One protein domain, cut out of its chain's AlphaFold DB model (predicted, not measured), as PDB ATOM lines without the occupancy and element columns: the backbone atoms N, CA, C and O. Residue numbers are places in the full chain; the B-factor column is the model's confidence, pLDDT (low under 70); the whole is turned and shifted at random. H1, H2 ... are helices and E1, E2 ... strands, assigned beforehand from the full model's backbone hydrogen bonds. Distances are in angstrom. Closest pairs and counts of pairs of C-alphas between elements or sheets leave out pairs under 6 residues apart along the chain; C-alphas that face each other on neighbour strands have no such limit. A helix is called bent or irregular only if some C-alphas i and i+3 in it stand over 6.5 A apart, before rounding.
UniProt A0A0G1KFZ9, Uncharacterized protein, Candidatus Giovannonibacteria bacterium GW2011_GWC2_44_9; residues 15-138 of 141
ATOM      1  N   SER A  15     -14.523 -23.736 -34.667       93.38
ATOM      2  CA  SER A  15     -13.486 -24.557 -35.291       93.38
ATOM      3  C   SER A  15     -13.779 -26.040 -35.056       93.38
ATOM      4  O   SER A  15     -14.280 -26.442 -34.005       93.38
ATOM      5  N   LYS A  16     -13.442 -26.878 -36.039       94.31
ATOM      6  CA  LYS A  16     -13.654 -28.324 -35.933       94.31
ATOM      7  C   LYS A  16     -13.008 -28.910 -34.669       94.31
ATOM      8  O   LYS A  16     -13.633 -29.717 -33.996       94.31
ATOM      9  N   GLU A  17     -11.793 -28.472 -34.350       95.00
ATOM     10  CA  GLU A  17     -11.055 -28.894 -33.155       95.00
ATOM     11  C   GLU A  17     -11.788 -28.509 -31.863       95.00
ATOM     12  O   GLU A  17     -12.004 -29.364 -31.007       95.00
ATOM     13  N   ALA A  18     -12.258 -27.261 -31.745       94.75
ATOM     14  CA  ALA A  18     -13.018 -26.827 -30.576       94.75
ATOM     15  C   ALA A  18     -14.331 -27.608 -30.436       94.75
ATOM     16  O   ALA A  18     -14.666 -28.058 -29.342       94.75
ATOM     17  N   LEU A  19     -15.050 -27.839 -31.537       96.75
ATOM     18  CA  LEU A  19     -16.289 -28.615 -31.521       96.75
ATOM     19  C   LEU A  19     -16.051 -30.077 -31.104       96.75
ATOM     20  O   LEU A  19     -16.835 -30.626 -30.331       96.75
ATOM     21  N   GLU A  20     -14.981 -30.711 -31.589       96.19
ATOM     22  CA  GLU A  20     -14.594 -32.070 -31.188       96.19
ATOM     23  C   GLU A  20     -14.203 -32.133 -29.704       96.19
ATOM     24  O   GLU A  20     -14.632 -33.054 -29.004       96.19
ATOM     25  N   ASN A  21     -13.478 -31.129 -29.203       97.00
ATOM     26  CA  ASN A  21     -13.141 -31.013 -27.784       97.00
ATOM     27  C   ASN A  21     -14.400 -30.869 -26.917       97.00
ATOM     28  O   ASN A  21     -14.554 -31.620 -25.957       97.00
ATOM     29  N   ILE A  22     -15.338 -29.990 -27.293       97.81
ATOM     30  CA  ILE A  22     -16.625 -29.818 -26.595       97.81
ATOM     31  C   ILE A  22     -17.411 -31.134 -26.582       97.81
ATOM     32  O   ILE A  22     -17.870 -31.578 -25.530       97.81
ATOM     33  N   LYS A  23     -17.547 -31.804 -27.734       97.69
ATOM     34  CA  LYS A  23     -18.248 -33.095 -27.815       97.69
ATOM     35  C   LYS A  23     -17.587 -34.151 -26.932       97.69
ATOM     36  O   LYS A  23     -18.294 -34.878 -26.235       97.69
ATOM     37  N   SER A  24     -16.258 -34.248 -26.947       96.69
ATOM     38  CA  SER A  24     -15.512 -35.194 -26.107       96.69
ATOM     39  C   SER A  24     -15.739 -34.913 -24.622       96.69
ATOM     40  O   SER A  24     -16.035 -35.833 -23.861       96.69
ATOM     41  N   GLU A  25     -15.680 -33.641 -24.231       96.75
ATOM     42  CA  GLU A  25     -15.888 -33.188 -22.860       96.75
ATOM     43  C   GLU A  25     -17.283 -33.548 -22.336       96.75
ATOM     44  O   GLU A  25     -17.427 -34.070 -21.233       96.75
ATOM     45  N   VAL A  26     -18.318 -33.349 -23.151       97.31
ATOM     46  CA  VAL A  26     -19.701 -33.681 -22.782       97.31
ATOM     47  C   VAL A  26     -19.947 -35.192 -22.753       97.31
ATOM     48  O   VAL A  26     -20.681 -35.696 -21.904       97.31
ATOM     49  N   THR A  27     -19.394 -35.938 -23.710       96.56
ATOM     50  CA  THR A  27     -19.741 -37.359 -23.895       96.56
ATOM     51  C   THR A  27     -18.956 -38.296 -22.990       96.56
ATOM     52  O   THR A  27     -19.540 -39.266 -22.491       96.56
ATOM     53  N   ASN A  28     -17.671 -38.012 -22.769       95.69
ATOM     54  CA  ASN A  28     -16.737 -38.934 -22.124       95.69
ATOM     55  C   ASN A  28     -16.532 -38.664 -20.630       95.69
ATOM     56  O   ASN A  28     -16.033 -39.545 -19.931       95.69
ATOM     57  N   GLN A  29     -16.900 -37.479 -20.140       96.00
ATOM     58  CA  GLN A  29     -16.746 -37.130 -18.729       96.00
ATOM     59  C   GLN A  29     -17.989 -37.505 -17.907       96.00
ATOM     60  O   GLN A  29     -19.104 -37.532 -18.443       96.00
ATOM     61  N   PRO A  30     -17.822 -37.789 -16.604       93.38
ATOM     62  CA  PRO A  30     -18.946 -37.976 -15.693       93.38
ATOM     63  C   PRO A  30     -19.741 -36.673 -15.500       93.38
ATOM     64  O   PRO A  30     -19.192 -35.569 -15.548       93.38
ATOM     65  N   LEU A  31     -21.047 -36.816 -15.251       94.94
ATOM     66  CA  LEU A  31     -21.950 -35.720 -14.882       94.94
ATOM     67  C   LEU A  31     -21.950 -35.521 -13.360       94.94
ATOM     68  O   LEU A  31     -22.963 -35.692 -12.689       94.94
ATOM     69  N   GLU A  32     -20.789 -35.177 -12.812       95.94
ATOM     70  CA  GLU A  32     -20.591 -34.843 -11.398       95.94
ATOM     71  C   GLU A  32     -19.947 -33.464 -11.263       95.94
ATOM     72  O   GLU A  32     -19.296 -33.016 -12.206       95.94
ATOM     73  N   TYR A  33     -20.114 -32.806 -10.107       97.00
ATOM     74  CA  TYR A  33     -19.538 -31.479  -9.859       97.00
ATOM     75  C   TYR A  33     -18.059 -31.442 -10.253       97.00
ATOM     76  O   TYR A  33     -17.260 -32.215  -9.714       97.00
ATOM     77  N   ARG A  34     -17.693 -30.544 -11.172       96.81
ATOM     78  CA  ARG A  34     -16.313 -30.445 -11.662       96.81
ATOM     79  C   ARG A  34     -16.035 -29.146 -12.399       96.81
ATOM     80  O   ARG A  34     -16.893 -28.630 -13.115       96.81
ATOM     81  N   ASP A  35     -14.782 -28.723 -12.310       96.56
ATOM     82  CA  ASP A  35     -14.235 -27.631 -13.105       96.56
ATOM     83  C   ASP A  35     -13.552 -28.188 -14.356       96.56
ATOM     84  O   ASP A  35     -12.919 -29.250 -14.325       96.56
ATOM     85  N   PHE A  36     -13.676 -27.478 -15.472       96.25
ATOM     86  CA  PHE A  36     -13.025 -27.823 -16.731       96.25
ATOM     87  C   PHE A  36     -12.815 -26.581 -17.592       96.25
ATOM     88  O   PHE A  36     -13.359 -25.509 -17.332       96.25
ATOM     89  N   SER A  37     -11.993 -26.713 -18.629       96.19
ATOM     90  CA  SER A  37     -11.702 -25.603 -19.529       96.19
ATOM     91  C   SER A  37     -11.658 -26.048 -20.976       96.19
ATOM     92  O   SER A  37     -11.042 -27.067 -21.289       96.19
ATOM     93  N   ILE A  38     -12.231 -25.239 -21.859       93.75
ATOM     94  CA  ILE A  38     -12.180 -25.436 -23.309       93.75
ATOM     95  C   ILE A  38     -11.686 -24.131 -23.924       93.75
ATOM     96  O   ILE A  38     -12.272 -23.078 -23.697       93.75
ATOM     97  N   GLU A  39     -10.593 -24.180 -24.689       90.88
ATOM     98  CA  GLU A  39     -10.056 -23.010 -25.404       90.88
ATOM     99  C   GLU A  39      -9.831 -21.767 -24.511       90.88
ATOM    100  O   GLU A  39     -10.047 -20.636 -24.938       90.88
ATOM    101  N   ASN A  40      -9.360 -21.944 -23.271       93.31
ATOM    102  CA  ASN A  40      -9.185 -20.879 -22.262       93.31
ATOM    103  C   ASN A  40     -10.487 -20.252 -21.726       93.31
ATOM    104  O   ASN A  40     -10.436 -19.178 -21.133       93.31
ATOM    105  N   ILE A  41     -11.635 -20.897 -21.923       96.81
ATOM    106  CA  ILE A  41     -12.875 -20.573 -21.214       96.81
ATOM    107  C   ILE A  41     -12.996 -21.557 -20.054       96.81
ATOM    108  O   ILE A  41     -12.925 -22.767 -20.275       96.81
ATOM    109  N   SER A  42     -13.136 -21.038 -18.837       97.69
ATOM    110  CA  SER A  42     -13.317 -21.834 -17.622       97.69
ATOM    111  C   SER A  42     -14.796 -22.065 -17.345       97.69
ATOM    112  O   SER A  42     -15.598 -21.130 -17.412       97.69
ATOM    113  N   TYR A  43     -15.133 -23.301 -16.996       97.81
ATOM    114  CA  TYR A  43     -16.483 -23.743 -16.687       97.81
ATOM    115  C   TYR A  43     -16.499 -24.529 -15.378       97.81
ATOM    116  O   TYR A  43     -15.581 -25.308 -15.113       97.81
ATOM    117  N   THR A  44     -17.604 -24.429 -14.649       97.62
ATOM    118  CA  THR A  44     -17.941 -25.328 -13.543       97.62
ATOM    119  C   THR A  44     -19.268 -25.996 -13.859       97.62
ATOM    120  O   THR A  44     -20.285 -25.323 -14.029       97.62
ATOM    121  N   PHE A  45     -19.281 -27.323 -13.937       97.56
ATOM    122  CA  PHE A  45     -20.518 -28.090 -14.023       97.56
ATOM    123  C   PHE A  45     -21.056 -28.357 -12.618       97.56
ATOM    124  O   PHE A  45     -20.334 -28.863 -11.759       97.56
ATOM    125  N   ILE A  46     -22.330 -28.037 -12.397       97.31
ATOM    126  CA  ILE A  46     -23.006 -28.147 -11.107       97.31
ATOM    127  C   ILE A  46     -24.295 -28.956 -11.305       97.31
ATOM    128  O   ILE A  46     -25.304 -28.400 -11.745       97.31
ATOM    129  N   PRO A  47     -24.304 -30.265 -10.992       96.44
ATOM    130  CA  PRO A  47     -25.546 -31.021 -10.965       96.44
ATOM    131  C   PRO A  47     -26.420 -30.514  -9.812       96.44
ATOM    132  O   PRO A  47     -25.925 -30.214  -8.721       96.44
ATOM    133  N   CYS A  48     -27.718 -30.385 -10.053       95.75
ATOM    134  CA  CYS A  48     -28.672 -29.955  -9.037       95.75
ATOM    135  C   CYS A  48     -30.009 -30.691  -9.190       95.75
ATOM    136  O   CYS A  48     -30.346 -31.122 -10.287       95.75
ATOM    137  N   PRO A  49     -30.810 -30.851  -8.129       96.19
ATOM    138  CA  PRO A  49     -32.138 -31.437  -8.268       96.19
ATOM    139  C   PRO A  49     -33.089 -30.463  -8.977       96.19
ATOM    140  O   PRO A  49     -33.034 -29.251  -8.744       96.19
ATOM    141  N   SER A  50     -34.032 -30.985  -9.774       95.44
ATOM    142  CA  SER A  50     -35.082 -30.172 -10.413       95.44
ATOM    143  C   SER A  50     -36.054 -29.517  -9.441       95.44
ATOM    144  O   SER A  50     -36.777 -28.584  -9.810       95.44
ATOM    145  N   LYS A  51     -36.093 -30.011  -8.202       95.88
ATOM    146  CA  LYS A  51     -36.943 -29.533  -7.117       95.88
ATOM    147  C   LYS A  51     -36.112 -29.175  -5.893       95.88
ATOM    148  O   LYS A  51     -35.197 -29.912  -5.542       95.88
ATOM    149  N   ASN A  52     -36.454 -28.071  -5.234       92.69
ATOM    150  CA  ASN A  52     -35.900 -27.735  -3.923       92.69
ATOM    151  C   ASN A  52     -36.573 -28.559  -2.803       92.69
ATOM    152  O   ASN A  52     -37.523 -29.308  -3.052       92.69
ATOM    153  N   ASP A  53     -36.117 -28.384  -1.561       91.69
ATOM    154  CA  ASP A  53     -36.656 -29.082  -0.380       91.69
ATOM    155  C   ASP A  53     -38.153 -28.801  -0.125       91.69
ATOM    156  O   ASP A  53     -38.830 -29.567   0.560       91.69
ATOM    157  N   GLU A  54     -38.689 -27.721  -0.700       94.44
ATOM    158  CA  GLU A  54     -40.094 -27.315  -0.603       94.44
ATOM    159  C   GLU A  54     -40.957 -27.879  -1.756       94.44
ATOM    160  O   GLU A  54     -42.179 -27.715  -1.768       94.44
ATOM    161  N   GLY A  55     -40.350 -28.585  -2.717       92.56
ATOM    162  CA  GLY A  55     -41.016 -29.151  -3.897       92.56
ATOM    163  C   GLY A  55     -41.245 -28.152  -5.040       92.56
ATOM    164  O   GLY A  55     -41.870 -28.485  -6.062       92.56
ATOM    165  N   GLU A  56     -40.728 -26.932  -4.912       93.56
ATOM    166  CA  GLU A  56     -40.754 -25.921  -5.964       93.56
ATOM    167  C   GLU A  56     -39.690 -26.205  -7.020       93.56
ATOM    168  O   GLU A  56     -38.686 -26.864  -6.768       93.56
ATOM    169  N   THR A  57     -39.940 -25.753  -8.247       92.06
ATOM    170  CA  THR A  57     -38.998 -25.948  -9.352       92.06
ATOM    171  C   THR A  57     -37.734 -25.125  -9.132       92.06
ATOM    172  O   THR A  57     -37.818 -23.926  -8.876       92.06
ATOM    173  N   ASN A  58     -36.578 -25.762  -9.280       89.94
ATOM    174  CA  ASN A  58     -35.274 -25.144  -9.111       89.94
ATOM    175  C   ASN A  58     -34.748 -24.588 -10.448       89.94
ATOM    176  O   ASN A  58     -33.980 -25.254 -11.136       89.94
ATOM    177  N   GLY A  59     -35.212 -23.398 -10.841       88.88
ATOM    178  CA  GLY A  59     -34.793 -22.742 -12.091       88.88
ATOM    179  C   GLY A  59     -35.302 -23.435 -13.362       88.88
ATOM    180  O   GLY A  59     -36.394 -24.018 -13.373       88.88
ATOM    181  N   GLN A  60     -34.533 -23.336 -14.444       92.81
ATOM    182  CA  GLN A  60     -34.702 -24.092 -15.684       92.81
ATOM    183  C   GLN A  60     -33.874 -25.393 -15.668       92.81
ATOM    184  O   GLN A  60     -32.915 -25.512 -14.908       92.81
ATOM    185  N   PRO A  61     -34.210 -26.372 -16.531       93.00
ATOM    186  CA  PRO A  61     -33.473 -27.636 -16.638       93.00
ATOM    187  C   PRO A  61     -31.980 -27.514 -16.953       93.00
ATOM    188  O   PRO A  61     -31.215 -28.436 -16.663       93.00
ATOM    189  N   ALA A  62     -31.606 -26.398 -17.573       93.31
ATOM    190  CA  ALA A  62     -30.244 -25.979 -17.808       93.31
ATOM    191  C   ALA A  62     -30.179 -24.458 -17.709       93.31
ATOM    192  O   ALA A  62     -31.014 -23.767 -18.293       93.31
ATOM    193  N   GLU A  63     -29.226 -23.952 -16.939       93.81
ATOM    194  CA  GLU A  63     -28.956 -22.523 -16.807       93.81
ATOM    195  C   GLU A  63     -27.460 -22.312 -16.642       93.81
ATOM    196  O   GLU A  63     -26.767 -23.149 -16.060       93.81
ATOM    197  N   TYR A  64     -26.959 -21.160 -17.073       95.75
ATOM    198  CA  TYR A  64     -25.599 -20.754 -16.761       95.75
ATOM    199  C   TYR A  64     -25.535 -19.327 -16.234       95.75
ATOM    200  O   TYR A  64     -26.344 -18.468 -16.580       95.75
ATOM    201  N   ASN A  65     -24.528 -19.064 -15.405       96.00
ATOM    202  CA  ASN A  65     -24.255 -17.747 -14.846       96.00
ATOM    203  C   ASN A  65     -22.759 -17.438 -14.925       96.00
ATOM    204  O   ASN A  65     -21.924 -18.302 -14.656       96.00
ATOM    205  N   ALA A  66     -22.425 -16.189 -15.247       94.69
ATOM    206  CA  ALA A  66     -21.053 -15.707 -15.140       94.69
ATOM    207  C   ALA A  66     -20.681 -15.545 -13.658       94.69
ATOM    208  O   ALA A  66     -21.376 -14.860 -12.902       94.69
ATOM    209  N   GLN A  67     -19.576 -16.158 -13.255       92.25
ATOM    210  CA  GLN A  67     -18.945 -16.006 -11.948       92.25
ATOM    211  C   GLN A  67     -17.572 -15.334 -12.106       92.25
ATOM    212  O   GLN A  67     -17.187 -14.898 -13.194       92.25
ATOM    213  N   LEU A  68     -16.830 -15.167 -11.007       88.44
ATOM    214  CA  LEU A  68     -15.531 -14.496 -11.042       88.44
ATOM    215  C   LEU A  68     -14.505 -15.352 -11.812       88.44
ATOM    216  O   LEU A  68     -13.841 -16.197 -11.224       88.44
ATOM    217  N   ASN A  69     -14.326 -15.042 -13.100       87.50
ATOM    218  CA  ASN A  69     -13.420 -15.695 -14.061       87.50
ATOM    219  C   ASN A  69     -13.858 -17.078 -14.584       87.50
ATOM    220  O   ASN A  69     -13.037 -17.775 -15.179       87.50
ATOM    221  N   GLU A  70     -15.118 -17.475 -14.401       94.44
ATOM    222  CA  GLU A  70     -15.637 -18.749 -14.916       94.44
ATOM    223  C   GLU A  70     -17.147 -18.709 -15.158       94.44
ATOM    224  O   GLU A  70     -17.849 -17.823 -14.663       94.44
ATOM    225  N   TRP A  71     -17.647 -19.683 -15.914       98.06
ATOM    226  CA  TRP A  71     -19.069 -19.884 -16.162       98.06
ATOM    227  C   TRP A  71     -19.580 -21.102 -15.397       98.06
ATOM    228  O   TRP A  71     -19.178 -22.233 -15.666       98.06
ATOM    229  N   ALA A  72     -20.507 -20.889 -14.468       97.88
ATOM    230  CA  ALA A  72     -21.178 -21.982 -13.780       97.88
ATOM    231  C   ALA A  72     -22.375 -22.454 -14.607       97.88
ATOM    232  O   ALA A  72     -23.234 -21.635 -14.933       97.88
ATOM    233  N   ILE A  73     -22.441 -23.748 -14.916       97.88
ATOM    234  CA  ILE A  73     -23.535 -24.401 -15.642       97.88
ATOM    235  C   ILE A  73     -24.261 -25.342 -14.680       97.88
ATOM    236  O   ILE A  73     -23.668 -26.286 -14.157       97.88
ATOM    237  N   TYR A  74     -25.550 -25.103 -14.482       97.12
ATOM    238  CA  TYR A  74     -26.432 -25.878 -13.620       97.12
ATOM    239  C   TYR A  74     -27.300 -26.794 -14.478       97.12
ATOM    240  O   TYR A  74     -28.007 -26.299 -15.353       97.12
ATOM    241  N   ILE A  75     -27.266 -28.105 -14.233       96.88
ATOM    242  CA  ILE A  75     -28.085 -29.091 -14.957       96.88
ATOM    243  C   ILE A  75     -28.855 -29.957 -13.963       96.88
ATOM    244  O   ILE A  75     -28.287 -30.440 -12.981       96.88
ATOM    245  N   TRP A  76     -30.137 -30.197 -14.245       96.94
ATOM    246  CA  TRP A  76     -30.963 -31.074 -13.417       96.94
ATOM    247  C   TRP A  76     -30.510 -32.538 -13.460       96.94
ATOM    248  O   TRP A  76     -30.566 -33.188 -14.508       96.94
ATOM    249  N   GLU A  77     -30.120 -33.076 -12.307       96.06
ATOM    250  CA  GLU A  77     -29.554 -34.422 -12.165       96.06
ATOM    251  C   GLU A  77     -30.596 -35.546 -12.301       96.06
ATOM    252  O   GLU A  77     -30.248 -36.685 -12.612       96.06
ATOM    253  N   ASP A  78     -31.881 -35.235 -12.116       94.81
ATOM    254  CA  ASP A  78     -33.001 -36.179 -12.233       94.81
ATOM    255  C   ASP A  78     -33.450 -36.443 -13.683       94.81
ATOM    256  O   ASP A  78     -34.303 -37.300 -13.934       94.81
ATOM    257  N   LEU A  79     -32.866 -35.744 -14.659       95.62
ATOM    258  CA  LEU A  79     -33.083 -36.018 -16.079       95.62
ATOM    259  C   LEU A  79     -32.326 -37.278 -16.527       95.62
ATOM    260  O   LEU A  79     -31.348 -37.701 -15.918       95.62
ATOM    261  N   LEU A  80     -32.721 -37.864 -17.661       96.12
ATOM    262  CA  LEU A  80     -31.917 -38.919 -18.289       96.12
ATOM    263  C   LEU A  80     -30.527 -38.378 -18.654       96.12
ATOM    264  O   LEU A  80     -30.426 -37.298 -19.232       96.12
ATOM    265  N   GLU A  81     -29.473 -39.157 -18.397       96.19
ATOM    266  CA  GLU A  81     -28.071 -38.744 -18.596       96.19
ATOM    267  C   GLU A  81     -27.817 -38.156 -19.994       96.19
ATOM    268  O   GLU A  81     -27.185 -37.116 -20.148       96.19
ATOM    269  N   LYS A  82     -28.361 -38.782 -21.043       97.31
ATOM    270  CA  LYS A  82     -28.208 -38.284 -22.415       97.31
ATOM    271  C   LYS A  82     -28.898 -36.939 -22.648       97.31
ATOM    272  O   LYS A  82     -28.381 -36.131 -23.410       97.31
ATOM    273  N   ILE A  83     -30.027 -36.677 -21.987       97.31
ATOM    274  CA  ILE A  83     -30.696 -35.369 -22.039       97.31
ATOM    275  C   ILE A  83     -29.842 -34.330 -21.310       97.31
ATOM    276  O   ILE A  83     -29.614 -33.260 -21.864       97.31
ATOM    277  N   GLN A  84     -29.302 -34.665 -20.133       97.38
ATOM    278  CA  GLN A  84     -28.362 -33.796 -19.413       97.38
ATOM    279  C   GLN A  84     -27.147 -33.443 -20.283       97.38
ATOM    280  O   GLN A  84     -26.761 -32.283 -20.354       97.38
ATOM    281  N   LYS A  85     -26.591 -34.417 -21.017       97.88
ATOM    282  CA  LYS A  85     -25.478 -34.199 -21.956       97.88
ATOM    283  C   LYS A  85     -25.841 -33.248 -23.094       97.88
ATOM    284  O   LYS A  85     -25.043 -32.380 -23.426       97.88
ATOM    285  N   VAL A  86     -27.028 -33.373 -23.689       98.12
ATOM    286  CA  VAL A  86     -27.478 -32.420 -24.721       98.12
ATOM    287  C   VAL A  86     -27.599 -31.009 -24.160       98.12
ATOM    288  O   VAL A  86     -27.158 -30.064 -24.807       98.12
ATOM    289  N   LEU A  87     -28.175 -30.871 -22.967       97.25
ATOM    290  CA  LEU A  87     -28.324 -29.577 -22.313       97.25
ATOM    291  C   LEU A  87     -26.962 -28.963 -21.962       97.25
ATOM    292  O   LEU A  87     -26.699 -27.820 -22.306       97.25
ATOM    293  N   LEU A  88     -26.042 -29.747 -21.395       97.94
ATOM    294  CA  LEU A  88     -24.673 -29.301 -21.132       97.94
ATOM    295  C   LEU A  88     -23.953 -28.869 -22.419       97.94
ATOM    296  O   LEU A  88     -23.279 -27.842 -22.438       97.94
ATOM    297  N   PHE A  89     -24.111 -29.632 -23.505       98.38
ATOM    298  CA  PHE A  89     -23.572 -29.262 -24.813       98.38
ATOM    299  C   PHE A  89     -24.130 -27.924 -25.303       98.38
ATOM    300  O   PHE A  89     -23.361 -27.098 -25.789       98.38
ATOM    301  N   HIS A  90     -25.441 -27.702 -25.160       97.81
ATOM    302  CA  HIS A  90     -26.084 -26.439 -25.518       97.81
ATOM    303  C   HIS A  90     -25.433 -25.264 -24.778       97.81
ATOM    304  O   HIS A  90     -24.950 -24.336 -25.427       97.81
ATOM    305  N   GLU A  91     -25.336 -25.342 -23.449       97.88
ATOM    306  CA  GLU A  91     -24.803 -24.231 -22.654       97.88
ATOM    307  C   GLU A  91     -23.325 -23.956 -22.951       97.88
ATOM    308  O   GLU A  91     -22.929 -22.800 -23.105       97.88
ATOM    309  N   ILE A  92     -22.498 -24.997 -23.113       98.00
ATOM    310  CA  ILE A  92     -21.078 -24.819 -23.459       98.00
ATOM    311  C   ILE A  92     -20.929 -24.103 -24.806       98.00
ATOM    312  O   ILE A  92     -20.097 -23.202 -24.923       98.00
ATOM    313  N   ILE A  93     -21.715 -24.489 -25.815       98.06
ATOM    314  CA  ILE A  93     -21.671 -23.880 -27.152       98.06
ATOM    315  C   ILE A  93     -22.170 -22.434 -27.107       98.06
ATOM    316  O   ILE A  93     -21.546 -21.563 -27.715       98.06
ATOM    317  N   GLU A  94     -23.243 -22.158 -26.365       97.75
ATOM    318  CA  GLU A  94     -23.757 -20.797 -26.215       97.75
ATOM    319  C   GLU A  94     -22.716 -19.896 -25.544       97.75
ATOM    320  O   GLU A  94     -22.359 -18.852 -26.092       97.75
ATOM    321  N   ILE A  95     -22.139 -20.330 -24.420       97.88
ATOM    322  CA  ILE A  95     -21.053 -19.613 -23.736       97.88
ATOM    323  C   ILE A  95     -19.840 -19.441 -24.657       97.88
ATOM    324  O   ILE A  95     -19.253 -18.361 -24.698       97.88
ATOM    325  N   TYR A  96     -19.474 -20.463 -25.436       97.56
ATOM    326  CA  TYR A  96     -18.382 -20.363 -26.406       97.56
ATOM    327  C   TYR A  96     -18.638 -19.240 -27.415       97.56
ATOM    328  O   TYR A  96     -17.726 -18.467 -27.720       97.56
ATOM    329  N   PHE A  97     -19.875 -19.102 -27.903       97.12
ATOM    330  CA  PHE A  97     -20.244 -18.005 -28.793       97.12
ATOM    331  C   PHE A  97     -20.102 -16.632 -28.133       97.12
ATOM    332  O   PHE A  97     -19.545 -15.715 -28.746       97.12
ATOM    333  N   LYS A  98     -20.543 -16.508 -26.881       96.00
ATOM    334  CA  LYS A  98     -20.427 -15.271 -26.095       96.00
ATOM    335  C   LYS A  98     -18.964 -14.882 -25.889       96.00
ATOM    336  O   LYS A  98     -18.575 -13.770 -26.214       96.00
ATOM    337  N   GLU A  99     -18.134 -15.818 -25.442       95.81
ATOM    338  CA  GLU A  99     -16.734 -15.558 -25.083       95.81
ATOM    339  C   GLU A  99     -15.815 -15.354 -26.292       95.81
ATOM    340  O   GLU A  99     -14.907 -14.523 -26.261       95.81
ATOM    341  N   LYS A 100     -16.001 -16.124 -27.372       95.56
ATOM    342  CA  LYS A 100     -15.098 -16.071 -28.538       95.56
ATOM    343  C   LYS A 100     -15.496 -15.052 -29.587       95.56
ATOM    344  O   LYS A 100     -14.626 -14.611 -30.339       95.56
ATOM    345  N   TYR A 101     -16.776 -14.707 -29.659       93.62
ATOM    346  CA  TYR A 101     -17.303 -13.835 -30.707       93.62
ATOM    347  C   TYR A 101     -18.081 -12.636 -30.160       93.62
ATOM    348  O   TYR A 101     -18.689 -11.929 -30.959       93.62
ATOM    349  N   ASP A 102     -18.043 -12.395 -28.842       94.12
ATOM    350  CA  ASP A 102     -18.697 -11.255 -28.178       94.12
ATOM    351  C   ASP A 102     -20.199 -11.179 -28.506       94.12
ATOM    352  O   ASP A 102     -20.769 -10.121 -28.776       94.12
ATOM    353  N   MET A 103     -20.840 -12.350 -28.583       94.94
ATOM    354  CA  MET A 103     -22.252 -12.448 -28.934       94.94
ATOM    355  C   MET A 103     -23.134 -12.189 -27.716       94.94
ATOM    356  O   MET A 103     -22.960 -12.780 -26.654       94.94
ATOM    357  N   GLU A 104     -24.157 -11.361 -27.906       94.00
ATOM    358  CA  GLU A 104     -25.251 -11.221 -26.946       94.00
ATOM    359  C   GLU A 104     -26.039 -12.535 -26.805       94.00
ATOM    360  O   GLU A 104     -26.046 -13.381 -27.704       94.00
ATOM    361  N   THR A 105     -26.763 -12.688 -25.694       90.19
ATOM    362  CA  THR A 105     -27.451 -13.939 -25.317       90.19
ATOM    363  C   THR A 105     -28.372 -14.488 -26.416       90.19
ATOM    364  O   THR A 105     -28.232 -15.638 -26.815       90.19
ATOM    365  N   THR A 106     -29.290 -13.686 -26.970       93.12
ATOM    366  CA  THR A 106     -30.234 -14.187 -27.992       93.12
ATOM    367  C   THR A 106     -29.545 -14.600 -29.303       93.12
ATOM    368  O   THR A 106     -29.853 -15.677 -29.818       93.12
ATOM    369  N   PRO A 107     -28.622 -13.805 -29.880       94.06
ATOM    370  CA  PRO A 107     -27.811 -14.265 -31.005       94.06
ATOM    371  C   PRO A 107     -27.004 -15.536 -30.712       94.06
ATOM    372  O   PRO A 107     -26.982 -16.426 -31.562       94.06
ATOM    373  N   ALA A 108     -26.363 -15.634 -29.541       95.50
ATOM    374  CA  ALA A 108     -25.560 -16.796 -29.156       95.50
ATOM    375  C   ALA A 108     -26.419 -18.066 -29.074       95.50
ATOM    376  O   ALA A 108     -26.088 -19.075 -29.694       95.50
ATOM    377  N   HIS A 109     -27.582 -17.975 -28.427       94.31
ATOM    378  CA  HIS A 109     -28.557 -19.059 -28.354       94.31
ATOM    379  C   HIS A 109     -28.972 -19.560 -29.743       94.31
ATOM    380  O   HIS A 109     -28.890 -20.748 -30.054       94.31
ATOM    381  N   ASN A 110     -29.351 -18.640 -30.637       93.62
ATOM    382  CA  ASN A 110     -29.738 -18.995 -32.004       93.62
ATOM    383  C   ASN A 110     -28.589 -19.650 -32.788       93.62
ATOM    384  O   ASN A 110     -28.837 -20.511 -33.637       93.62
ATOM    385  N   ALA A 111     -27.344 -19.251 -32.517       95.31
ATOM    386  CA  ALA A 111     -26.155 -19.848 -33.111       95.31
ATOM    387  C   ALA A 111     -25.881 -21.271 -32.599       95.31
ATOM    388  O   ALA A 111     -25.352 -22.081 -33.360       95.31
ATOM    389  N   THR A 112     -26.287 -21.604 -31.371       96.00
ATOM    390  CA  THR A 112     -26.170 -22.948 -30.786       96.00
ATOM    391  C   THR A 112     -27.104 -23.972 -31.435       96.00
ATOM    392  O   THR A 112     -26.706 -25.123 -31.641       96.00
ATOM    393  N   LEU A 113     -28.330 -23.574 -31.798       94.62
ATOM    394  CA  LEU A 113     -29.394 -24.507 -32.208       94.62
ATOM    395  C   LEU A 113     -28.994 -25.502 -33.319       94.62
ATOM    396  O   LEU A 113     -29.305 -26.688 -33.178       94.62
ATOM    397  N   PRO A 114     -28.287 -25.107 -34.400       95.00
ATOM    398  CA  PRO A 114     -27.873 -26.055 -35.435       95.00
ATOM    399  C   PRO A 114     -26.873 -27.111 -34.940       95.00
ATOM    400  O   PRO A 114     -26.919 -28.255 -35.395       95.00
ATOM    401  N   TYR A 115     -25.974 -26.749 -34.018       96.62
ATOM    402  CA  TYR A 115     -24.995 -27.679 -33.447       96.62
ATOM    403  C   TYR A 115     -25.677 -28.667 -32.507       96.62
ATOM    404  O   TYR A 115     -25.416 -29.868 -32.574       96.62
ATOM    405  N   GLU A 116     -26.587 -28.176 -31.667       96.44
ATOM    406  CA  GLU A 116     -27.370 -29.035 -30.786       96.44
ATOM    407  C   GLU A 116     -28.246 -30.000 -31.589       96.44
ATOM    408  O   GLU A 116     -28.308 -31.184 -31.267       96.44
ATOM    409  N   GLU A 117     -28.905 -29.541 -32.657       96.00
ATOM    410  CA  GLU A 117     -29.727 -30.411 -33.502       96.00
ATOM    411  C   GLU A 117     -28.919 -31.594 -34.055       96.00
ATOM    412  O   GLU A 117     -29.403 -32.728 -34.057       96.00
ATOM    413  N   GLN A 118     -27.683 -31.349 -34.494       96.25
ATOM    414  CA  GLN A 118     -26.785 -32.414 -34.941       96.25
ATOM    415  C   GLN A 118     -26.400 -33.338 -33.784       96.25
ATOM    416  O   GLN A 118     -26.525 -34.555 -33.913       96.25
ATOM    417  N   PHE A 119     -26.007 -32.777 -32.641       97.75
ATOM    418  CA  PHE A 119     -25.603 -33.557 -31.475       97.75
ATOM    419  C   PHE A 119     -26.738 -34.448 -30.948       97.75
ATOM    420  O   PHE A 119     -26.526 -35.629 -30.682       97.75
ATOM    421  N   ARG A 120     -27.974 -33.942 -30.898       97.19
ATOM    422  CA  ARG A 120     -29.159 -34.731 -30.527       97.19
ATOM    423  C   ARG A 120     -29.358 -35.939 -31.424       97.19
ATOM    424  O   ARG A 120     -29.538 -37.041 -30.916       97.19
ATOM    425  N   LYS A 121     -29.267 -35.750 -32.743       96.50
ATOM    426  CA  LYS A 121     -29.387 -36.840 -33.726       96.50
ATOM    427  C   LYS A 121     -28.278 -37.887 -33.586       96.50
ATOM    428  O   LYS A 121     -28.487 -39.030 -33.981       96.50
ATOM    429  N   GLU A 122     -27.120 -37.508 -33.052       95.88
ATOM    430  CA  GLU A 122     -26.003 -38.424 -32.807       95.88
ATOM    431  C   GLU A 122     -26.215 -39.289 -31.554       95.88
ATOM    432  O   GLU A 122     -25.832 -40.461 -31.567       95.88
ATOM    433  N   ILE A 123     -26.806 -38.747 -30.478       96.31
ATOM    434  CA  ILE A 123     -26.795 -39.421 -29.163       96.31
ATOM    435  C   ILE A 123     -28.164 -39.858 -28.631       96.31
ATOM    436  O   ILE A 123     -28.222 -40.807 -27.835       96.31
ATOM    437  N   LEU A 124     -29.252 -39.207 -29.044       97.56
ATOM    438  CA  LEU A 124     -30.596 -39.493 -28.546       97.56
ATOM    439  C   LEU A 124     -31.290 -40.568 -29.386       97.56
ATOM    440  O   LEU A 124     -31.229 -40.587 -30.613       97.56
ATOM    441  N   SER A 125     -32.008 -41.456 -28.705       97.31
ATOM    442  CA  SER A 125     -33.058 -42.268 -29.317       97.31
ATOM    443  C   SER A 125     -34.303 -41.425 -29.616       97.31
ATOM    444  O   SER A 125     -34.468 -40.321 -29.100       97.31
ATOM    445  N   GLU A 126     -35.239 -41.960 -30.404       96.56
ATOM    446  CA  GLU A 126     -36.494 -41.257 -30.700       96.56
ATOM    447  C   GLU A 126     -37.328 -40.932 -29.448       96.56
ATOM    448  O   GLU A 126     -37.990 -39.895 -29.401       96.56
ATOM    449  N   ASP A 127     -37.329 -41.810 -28.440       96.50
ATOM    450  CA  ASP A 127     -38.043 -41.568 -27.181       96.50
ATOM    451  C   ASP A 127     -37.399 -40.442 -26.367       96.50
ATOM    452  O   ASP A 127     -38.107 -39.596 -25.817       96.50
ATOM    453  N   GLU A 128     -36.069 -40.387 -26.340       97.31
ATOM    454  CA  GLU A 128     -35.319 -39.316 -25.679       97.31
ATOM    455  C   GLU A 128     -35.474 -37.985 -26.422       97.31
ATOM    456  O   GLU A 128     -35.664 -36.951 -25.783       97.31
ATOM    457  N   GLU A 129     -35.502 -38.008 -27.756       96.62
ATOM    458  CA  GLU A 129     -35.799 -36.832 -28.579       96.62
ATOM    459  C   GLU A 129     -37.210 -36.301 -28.271       96.62
ATOM    460  O   GLU A 129     -37.412 -35.110 -28.038       96.62
ATOM    461  N   ARG A 130     -38.210 -37.184 -28.160       95.88
ATOM    462  CA  ARG A 130     -39.557 -36.782 -27.718       95.88
ATOM    463  C   ARG A 130     -39.553 -36.203 -26.302       95.88
ATOM    464  O   ARG A 130     -40.328 -35.284 -26.025       95.88
ATOM    465  N   ALA A 131     -38.737 -36.740 -25.400       94.69
ATOM    466  CA  ALA A 131     -38.644 -36.270 -24.022       94.69
ATOM    467  C   ALA A 131     -38.012 -34.872 -23.932       94.69
ATOM    468  O   ALA A 131     -38.599 -33.993 -23.296       94.69
ATOM    469  N   ILE A 132     -36.891 -34.626 -24.617       94.75
ATOM    470  CA  ILE A 132     -36.241 -33.308 -24.607       94.75
ATOM    471  C   ILE A 132     -37.111 -32.242 -25.285       94.75
ATOM    472  O   ILE A 132     -37.210 -31.128 -24.784       94.75
ATOM    473  N   GLN A 133     -37.846 -32.584 -26.346       93.81
ATOM    474  CA  GLN A 133     -38.778 -31.648 -26.989       93.81
ATOM    475  C   GLN A 133     -39.931 -31.242 -26.059       93.81
ATOM    476  O   GLN A 133     -40.344 -30.084 -26.031       93.81
ATOM    477  N   LYS A 134     -40.451 -32.175 -25.248       93.81
ATOM    478  CA  LYS A 134     -41.445 -31.849 -24.210       93.81
ATOM    479  C   LYS A 134     -40.858 -30.935 -23.137       93.81
ATOM    480  O   LYS A 134     -41.553 -30.025 -22.689       93.81
ATOM    481  N   LEU A 135     -39.613 -31.186 -22.733       92.69
ATOM    482  CA  LEU A 135     -38.897 -30.368 -21.758       92.69
ATOM    483  C   LEU A 135     -38.735 -28.929 -22.276       92.69
ATOM    484  O   LEU A 135     -39.197 -28.002 -21.616       92.69
ATOM    485  N   ARG A 136     -38.219 -28.760 -23.499       88.94
ATOM    486  CA  ARG A 136     -38.064 -27.460 -24.174       88.94
ATOM    487  C   ARG A 136     -39.379 -26.694 -24.284       88.94
ATOM    488  O   ARG A 136     -39.473 -25.558 -23.838       88.94
ATOM    489  N   ASN A 137     -40.444 -27.349 -24.749       90.50
ATOM    490  CA  ASN A 137     -41.767 -26.721 -24.853       90.50
ATOM    491  C   ASN A 137     -42.333 -26.254 -23.503       90.50
ATOM    492  O   ASN A 137     -43.071 -25.274 -23.450       90.50
ATOM    493  N   LYS A 138     -42.035 -26.971 -22.412       91.12
ATOM    494  CA  LYS A 138     -42.529 -26.629 -21.073       91.12
ATOM    495  C   LYS A 138     -41.784 -25.437 -20.474       91.12
ATOM    496  O   LYS A 138     -42.395 -24.632 -19.776       91.12
TER     497      LYS A 138
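AT A GLANCE: This is residues 15 to 138 of the 141 residues of an uncharacterized protein of Candidatus Giovannonibacteria bacterium GW2011_GWC2_44_9 (UniProt A0A0G1KFZ9). A strongly twisted sheet of four strands has its longest helix, H2, packed over one face, with H1 side by side with H2 toward the E1 edge; the other face is bare. H3 folds back over the side of H2 away from the sheet, and H4 sits at the end of H2 where that helix begins. The printed part has 124 residues, with four named helices and four named strands in the order H1 E1 E2 E3 E4 H2 H3 H4; the sheet is mixed, in the order E1, E2, E4, E3, and the class is mixed, helices and strands. The whole is compact and rounded, with a radius of gyration of the C-alphas of 14.0 A and spans of 38 by 35 by 28 A.

IN THESE COORDINATES: H1, residues 16 to 28, begins at C-alpha 16 (-13.654, -28.324, -35.933) and is 17.7 A long. E1 is residues 34 to 38, and E2, residues 41 to 48, is 22.0 A long. E3 is residues 62 to 67, and E4, residues 70 to 76, is 19.7 A long. H2, residues 81 to 101, begins at C-alpha 81 (-28.071, -38.744, -18.596) and is 29.7 A long. H3, residues 105 to 123, is 25.8 A long; it has a kink of 38 degrees near residue 115 and is irregular, but only just: C-alphas 111 and 114 are 6.8 A apart. H4, residues 126 to 138, is 18.5 A long and ends at C-alpha 138 (-42.529, -26.629, -21.073).

HOW THE PARTS SIT: H1 and H2 are on one face of the sheet in two layers, a layer of helices and a layer of strands. The hairpin E1 and E2 is antiparallel, with N 36 and O 43 2.9 A apart, within hydrogen-bond range. E2 and E4 are parallel, with N 46 and O 73 at 2.8 A. The hairpin E3 and E4 is antiparallel, with N 65 and O 72 at 2.9 A. H2 is the hub and touches the three other helices. It touches H1 at a shallow tilt of 31 degrees, opposite ways, the closest C-alphas being those of Val 26 and Lys 85, 5.9 A apart. H2 and H3 form a helical hairpin at a steep tilt of 38 degrees; their closest C-alphas, of Glu 94 and Ala 108, are 5.3 A apart. H2 and H4 only just touch, with 3 pairs of C-alphas within 8 A, the closest those of Ile 83 and Ile 132 at 6.4 A. H3 and H4 are not on the sheet. Every O i to N i+4 pair is within hydrogen-bond range in H1, H2 and H4, and 13 of 15 are in H3.

THE WHOLE: The C-alphas farthest apart, of Lys 16 and Glu 54, are 44.1 A apart. The printed part has no cut. The link from E2 to E3, residues 49 to 61, is long; the other links are tight. The mean pLDDT of the printed part is 95.4, and no printed residue is under 70.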